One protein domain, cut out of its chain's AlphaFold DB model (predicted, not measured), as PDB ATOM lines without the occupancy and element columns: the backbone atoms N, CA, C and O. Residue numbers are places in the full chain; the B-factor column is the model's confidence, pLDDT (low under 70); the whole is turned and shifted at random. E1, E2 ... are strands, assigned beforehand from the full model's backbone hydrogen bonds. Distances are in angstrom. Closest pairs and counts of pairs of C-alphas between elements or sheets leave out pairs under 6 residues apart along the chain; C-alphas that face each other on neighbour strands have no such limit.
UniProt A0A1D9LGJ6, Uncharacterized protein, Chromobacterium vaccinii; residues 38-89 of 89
ATOM      1  N   TYR A  38     161.933 216.573 183.751       89.56
ATOM      2  CA  TYR A  38     162.703 217.701 184.275       89.56
ATOM      3  C   TYR A  38     163.690 218.189 183.216       89.56
ATOM      4  O   TYR A  38     164.032 217.449 182.296       89.56
ATOM      5  N   VAL A  39     164.143 219.433 183.333       91.94
ATOM      6  CA  VAL A  39     165.191 219.986 182.469       91.94
ATOM      7  C   VAL A  39     166.521 219.884 183.213       91.94
ATOM      8  O   VAL A  39     166.619 220.330 184.356       91.94
ATOM      9  N   ASN A  40     167.519 219.233 182.612       91.38
ATOM     10  CA  ASN A  40     168.869 219.165 183.175       91.38
ATOM     11  C   ASN A  40     169.624 220.494 182.947       91.38
ATOM     12  O   ASN A  40     169.106 221.432 182.344       91.38
ATOM     13  N   HIS A  41     170.867 220.587 183.420       89.38
ATOM     14  CA  HIS A  41     171.667 221.806 183.246       89.38
ATOM     15  C   HIS A  41     172.090 222.068 181.790       89.38
ATOM     16  O   HIS A  41     172.415 223.207 181.468       89.38
ATOM     17  N   ASP A  42     172.021 221.064 180.913       93.06
ATOM     18  CA  ASP A  42     172.233 221.223 179.468       93.06
ATOM     19  C   ASP A  42     170.998 221.794 178.745       93.06
ATOM     20  O   ASP A  42     171.011 221.963 177.527       93.06
ATOM     21  N   GLY A  43     169.891 222.044 179.455       94.19
ATOM     22  CA  GLY A  43     168.631 222.475 178.847       94.19
ATOM     23  C   GLY A  43     167.838 221.342 178.184       94.19
ATOM     24  O   GLY A  43     166.838 221.597 177.512       94.19
ATOM     25  N   VAL A  44     168.237 220.083 178.382       92.12
ATOM     26  CA  VAL A  44     167.568 218.904 177.822       92.12
ATOM     27  C   VAL A  44     166.443 218.449 178.744       92.12
ATOM     28  O   VAL A  44     166.629 218.259 179.948       92.12
ATOM     29  N   ARG A  45     165.261 218.222 178.164       92.81
ATOM     30  CA  ARG A  45     164.109 217.654 178.871       92.81
ATOM     31  C   ARG A  45     164.252 216.135 178.981       92.81
ATOM     32  O   ARG A  45     164.206 215.425 177.982       92.81
ATOM     33  N   VAL A  46     164.382 215.652 180.210       91.88
ATOM     34  CA  VAL A  46     164.621 214.255 180.571       91.88
ATOM     35  C   VAL A  46     163.440 213.715 181.373       91.88
ATOM     36  O   VAL A  46     162.905 214.393 182.249       91.88
ATOM     37  N   HIS A  47     163.030 212.475 181.113       91.31
ATOM     38  CA  HIS A  47     162.010 211.811 181.924       91.31
ATOM     39  C   HIS A  47     162.531 211.505 183.336       91.31
ATOM     40  O   HIS A  47     163.661 211.039 183.513       91.31
ATOM     41  N   LYS A  48     161.701 211.748 184.356       91.31
ATOM     42  CA  LYS A  48     161.993 211.302 185.723       91.31
ATOM     43  C   LYS A  48     162.097 209.771 185.763       91.31
ATOM     44  O   LYS A  48     161.553 209.102 184.881       91.31
ATOM     45  N   PRO A  49     162.791 209.202 186.762       94.25
ATOM     46  CA  PRO A  49     162.879 207.759 186.880       94.25
ATOM     47  C   PRO A  49     161.501 207.100 186.984       94.25
ATOM     48  O   PRO A  49     160.641 207.574 187.724       94.25
ATOM     49  N   ILE A  50     161.300 206.005 186.248       94.38
ATOM     50  CA  ILE A  50     160.028 205.268 186.228       94.38
ATOM     51  C   ILE A  50     160.210 203.841 186.728       94.38
ATOM     52  O   ILE A  50     161.243 203.216 186.492       94.38
ATOM     53  N   HIS A  51     159.178 203.288 187.357       93.62
ATOM     54  CA  HIS A  51     159.115 201.857 187.629       93.62
ATOM     55  C   HIS A  51     158.492 201.134 186.434       93.62
ATOM     56  O   HIS A  51     157.378 201.441 186.018       93.62
ATOM     57  N   ALA A  52     159.216 200.159 185.891       90.25
ATOM     58  CA  ALA A  52     158.758 199.318 184.791       90.25
ATOM     59  C   ALA A  52     159.119 197.854 185.072       90.25
ATOM     60  O   ALA A  52     160.079 197.566 185.784       90.25
ATOM     61  N   LYS A  53     158.353 196.908 184.514       90.56
ATOM     62  CA  LYS A  53     158.632 195.467 184.681       90.56
ATOM     63  C   LYS A  53     159.934 195.042 183.993       90.56
ATOM     64  O   LYS A  53     160.592 194.111 184.441       90.56
ATOM     65  N   SER A  54     160.293 195.722 182.913       91.81
ATOM     66  CA  SER A  54     161.493 195.481 182.117       91.81
ATOM     67  C   SER A  54     162.197 196.800 181.816       91.81
ATOM     68  O   SER A  54     161.595 197.869 181.930       91.81
ATOM     69  N   LYS A  55     163.477 196.717 181.435       94.00
ATOM     70  CA  LYS A  55     164.288 197.880 181.069       94.00
ATOM     71  C   LYS A  55     163.665 198.608 179.867       94.00
ATOM     72  O   LYS A  55     163.596 198.013 178.789       94.00
ATOM     73  N   PRO A  56     163.260 199.882 180.007       92.56
ATOM     74  CA  PRO A  56     162.856 200.700 178.867       92.56
ATOM     75  C   PRO A  56     164.028 200.907 177.899       92.56
ATOM     76  O   PRO A  56     165.172 201.023 178.336       92.56
ATOM     77  N   ALA A  57     163.751 201.012 176.597       89.56
ATOM     78  CA  ALA A  57     164.794 201.129 175.570       89.56
ATOM     79  C   ALA A  57     165.743 202.322 175.796       89.56
ATOM     80  O   ALA A  57     166.948 202.185 175.624       89.56
ATOM     81  N   ASN A  58     165.208 203.456 176.260       90.69
ATOM     82  CA  ASN A  58     165.974 204.693 176.448       90.69
ATOM     83  C   ASN A  58     166.492 204.875 177.884       90.69
ATOM     84  O   ASN A  58     166.962 205.954 178.238       90.69
ATOM     85  N   ALA A  59     166.366 203.857 178.741       95.25
ATOM     86  CA  ALA A  59     166.903 203.936 180.088       95.25
ATOM     87  C   ALA A  59     168.436 203.903 180.046       95.25
ATOM     88  O   ALA A  59     169.043 202.980 179.508       95.25
ATOM     89  N   THR A  60     169.037 204.899 180.678       96.56
ATOM     90  CA  THR A  60     170.493 205.087 180.805       96.56
ATOM     91  C   THR A  60     171.056 204.451 182.074       96.56
ATOM     92  O   THR A  60     172.226 204.089 182.133       96.56
ATOM     93  N   ALA A  61     170.222 204.273 183.102       97.31
ATOM     94  CA  ALA A  61     170.622 203.670 184.366       97.31
ATOM     95  C   ALA A  61     169.450 202.958 185.043       97.31
ATOM     96  O   ALA A  61     168.285 203.302 184.831       97.31
ATOM     97  N   ARG A  62     169.766 202.015 185.930       97.19
ATOM     98  CA  ARG A  62     168.831 201.468 186.916       97.19
ATOM     99  C   ARG A  62     169.219 201.942 188.305       97.19
ATOM    100  O   ARG A  62     170.368 201.802 188.727       97.19
ATOM    101  N   CYS A  63     168.253 202.500 189.017       97.69
ATOM    102  CA  CYS A  63     168.405 202.943 190.392       97.69
ATOM    103  C   CYS A  63     168.258 201.767 191.372       97.69
ATOM    104  O   CYS A  63     167.698 200.716 191.041       97.69
ATOM    105  N   ARG A  64     168.759 201.927 192.602       97.50
ATOM    106  CA  ARG A  64     168.701 200.871 193.634       97.50
ATOM    107  C   ARG A  64     167.300 200.588 194.166       97.50
ATOM    108  O   ARG A  64     167.078 199.528 194.736       97.50
ATOM    109  N   ASP A  65     166.357 201.501 193.974       96.31
ATOM    110  CA  ASP A  65     164.942 201.277 194.279       96.31
ATOM    111  C   ASP A  65     164.171 200.524 193.178       96.31
ATOM    112  O   ASP A  65     162.968 200.311 193.308       96.31
ATOM    113  N   GLY A  66     164.849 200.125 192.097       95.31
ATOM    114  CA  GLY A  66     164.249 199.423 190.963       95.31
ATOM    115  C   GLY A  66     163.601 200.330 189.914       95.31
ATOM    116  O   GLY A  66     163.010 199.814 188.968       95.31
ATOM    117  N   SER A  67     163.695 201.655 190.048       96.25
ATOM    118  CA  SER A  67     163.325 202.584 188.975       96.25
ATOM    119  C   SER A  67     164.414 202.673 187.894       96.25
ATOM    120  O   SER A  67     165.584 202.355 188.122       96.25
ATOM    121  N   TYR A  68     164.029 203.111 186.698       96.56
ATOM    122  CA  TYR A  68     164.910 203.307 185.548       96.56
ATOM    123  C   TYR A  68     165.071 204.794 185.260       96.56
ATOM    124  O   TYR A  68     164.078 205.486 185.055       96.56
ATOM    125  N   SER A  69     166.313 205.276 185.227       95.62
ATOM    126  CA  SER A  69     166.655 206.670 184.952       95.62
ATOM    127  C   SER A  69     166.989 206.899 183.478       95.62
ATOM    128  O   SER A  69     167.604 206.059 182.817       95.62
ATOM    129  N   PHE A  70     166.641 208.086 182.991       95.19
ATOM    130  CA  PHE A  70     166.911 208.563 181.633       95.19
ATOM    131  C   PHE A  70     167.951 209.697 181.615       95.19
ATOM    132  O   PHE A  70     168.080 210.399 180.617       95.19
ATOM    133  N   SER A  71     168.644 209.933 182.737       94.38
ATOM    134  CA  SER A  71     169.624 211.015 182.847       94.38
ATOM    135  C   SER A  71     170.865 210.756 181.999       94.38
ATOM    136  O   SER A  71     171.500 209.714 182.104       94.38
ATOM    137  N   THR A  72     171.269 211.759 181.228       92.75
ATOM    138  CA  THR A  72     172.516 211.748 180.452       92.75
ATOM    139  C   THR A  72     173.756 212.020 181.306       92.75
ATOM    140  O   THR A  72     174.879 211.885 180.827       92.75
ATOM    141  N   HIS A  73     173.583 212.400 182.576       93.12
ATOM    142  CA  HIS A  73     174.689 212.725 183.469       93.12
ATOM    143  C   HIS A  73     174.917 211.645 184.514       93.12
ATOM    144  O   HIS A  73     173.989 211.020 185.016       93.12
ATOM    145  N   HIS A  74     176.169 211.494 184.934       92.75
ATOM    146  CA  HIS A  74     176.516 210.575 186.017       92.75
ATOM    147  C   HIS A  74     176.319 211.206 187.402       92.75
ATOM    148  O   HIS A  74     175.971 210.520 188.363       92.75
ATOM    149  N   ARG A  75     176.528 212.524 187.526       92.88
ATOM    150  CA  ARG A  75     176.400 213.231 188.808       92.88
ATOM    151  C   ARG A  75     174.935 213.460 189.161       92.88
ATOM    152  O   ARG A  75     174.174 213.973 188.352       92.88
ATOM    153  N   GLY A  76     174.562 213.103 190.389       92.75
ATOM    154  CA  GLY A  76     173.207 213.296 190.919       92.75
ATOM    155  C   GLY A  76     172.170 212.277 190.438       92.75
ATOM    156  O   GLY A  76     171.051 212.265 190.961       92.75
ATOM    157  N   THR A  77     172.521 211.390 189.504       95.31
ATOM    158  CA  THR A  77     171.604 210.365 188.999       95.31
ATOM    159  C   THR A  77     171.210 209.386 190.092       95.31
ATOM    160  O   THR A  77     172.039 208.926 190.878       95.31
ATOM    161  N   CYS A  78     169.907 209.105 190.163       95.75
ATOM    162  CA  CYS A  78     169.284 208.293 191.204       95.75
ATOM    163  C   CYS A  78     169.511 208.807 192.642       95.75
ATOM    164  O   CYS A  78     169.339 208.039 193.583       95.75
ATOM    165  N   SER A  79     169.867 210.080 192.856       95.62
ATOM    166  CA  SER A  79     170.088 210.642 194.204       95.62
ATOM    167  C   SER A  79     168.875 210.469 195.133       95.62
ATOM    168  O   SER A  79     169.033 210.000 196.256       95.62
ATOM    169  N   GLY A  80     167.659 210.724 194.640       94.50
ATOM    170  CA  GLY A  80     166.402 210.439 195.355       94.50
ATOM    171  C   GLY A  80     165.971 208.963 195.348       94.50
ATOM    172  O   GLY A  80     165.008 208.595 196.010       94.50
ATOM    173  N   HIS A  81     166.695 208.112 194.623       95.88
ATOM    174  CA  HIS A  81     166.346 206.719 194.326       95.88
ATOM    175  C   HIS A  81     167.407 205.737 194.851       95.88
ATOM    176  O   HIS A  81     167.651 204.675 194.273       95.88
ATOM    177  N   ARG A  82     168.049 206.104 195.972       96.94
ATOM    178  CA  ARG A  82     169.079 205.318 196.683       96.94
ATOM    179  C   ARG A  82     170.371 205.093 195.882       96.94
ATOM    180  O   ARG A  82     171.132 204.178 196.179       96.94
ATOM    181  N   GLY A  83     170.648 205.938 194.895       96.75
ATOM    182  CA  GLY A  83     171.827 205.853 194.040       96.75
ATOM    183  C   GLY A  83     171.683 204.849 192.896       96.75
ATOM    184  O   GLY A  83     170.675 204.153 192.750       96.75
ATOM    185  N   VAL A  84     172.706 204.807 192.046       97.62
ATOM    186  CA  VAL A  84     172.729 203.954 190.853       97.62
ATOM    187  C   VAL A  84     173.098 202.522 191.240       97.62
ATOM    188  O   VAL A  84     174.020 202.294 192.028       97.62
ATOM    189  N   ALA A  85     172.349 201.562 190.705       97.31
ATOM    190  CA  ALA A  85     172.663 200.139 190.781       97.31
ATOM    191  C   ALA A  85     173.496 199.701 189.570       97.31
ATOM    192  O   ALA A  85     174.473 198.978 189.730       97.31
ATOM    193  N   GLU A  86     173.115 200.158 188.376       96.81
ATOM    194  CA  GLU A  86     173.738 199.770 187.113       96.81
ATOM    195  C   GLU A  86     173.619 200.898 186.079       96.81
ATOM    196  O   GLU A  86     172.587 201.569 186.004       96.81
ATOM    197  N   TRP A  87     174.668 201.080 185.276       96.12
ATOM    198  CA  TRP A  87     174.676 201.968 184.112       96.12
ATOM    199  C   TRP A  87     174.515 201.158 182.830       96.12
ATOM    200  O   TRP A  87     175.180 200.135 182.655       96.12
ATOM    201  N   TYR A  88     173.675 201.641 181.920       93.12
ATOM    202  CA  TYR A  88     173.485 201.060 180.598       93.12
ATOM    203  C   TYR A  88     174.341 201.829 179.590       93.12
ATOM    204  O   TYR A  88     174.287 203.056 179.548       93.12
ATOM    205  N   ARG A  89     175.178 201.100 178.847       80.56
ATOM    206  CA  ARG A  89     175.967 201.643 177.733       80.56
ATOM    207  C   ARG A  89     175.141 201.693 176.458       80.56
ATOM    208  O   ARG A  89     174.264 200.809 176.313       80.56
TER     209      ARG A  89
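What this domain is: This is residues 38 to 89 of the 89 residues of an uncharacterized protein of Chromobacterium vaccinii (UniProt A0A1D9LGJ6). Little of this domain is regular structure: a folded-back loop, residues 38 to 47 with E1, makes one end, and a small sheet of E3, E2 and E4 with long loops makes the other. The 52 printed residues include four named strands, E1 to E4, and no named helix; the class is all strand, with 13 residues in named elements. The sheet, in order E3, E2, E4, is antiparallel. The whole is compact, with a radius of gyration of the C-alphas of 10.1 A and spans of 29 by 21 by 19 A.

Where its parts are: E1, residues 45 to 47, measures 6.9 A and begins at C-alpha 45 (164.109, 217.654, 178.871). E2 is residues 61 to 63, 6.5 A; E3 is 67 to 69, 6.6 A. E4, 84 to 87, measures 7.3 A.

How they stand to each other: E2 and E3 form a hairpin, antiparallel at 144 degrees; N 63 and O 67 are within hydrogen-bond range, 2.8 A. E2 and E4 are antiparallel at 166 degrees, with N 62 and O 86 at 2.9 A. E1 pairs with no named strand.

The domain as a whole: The links E1 to E2 and E3 to E4 are long. The printed part has no cut, and no printed residue is under 70 in pLDDT.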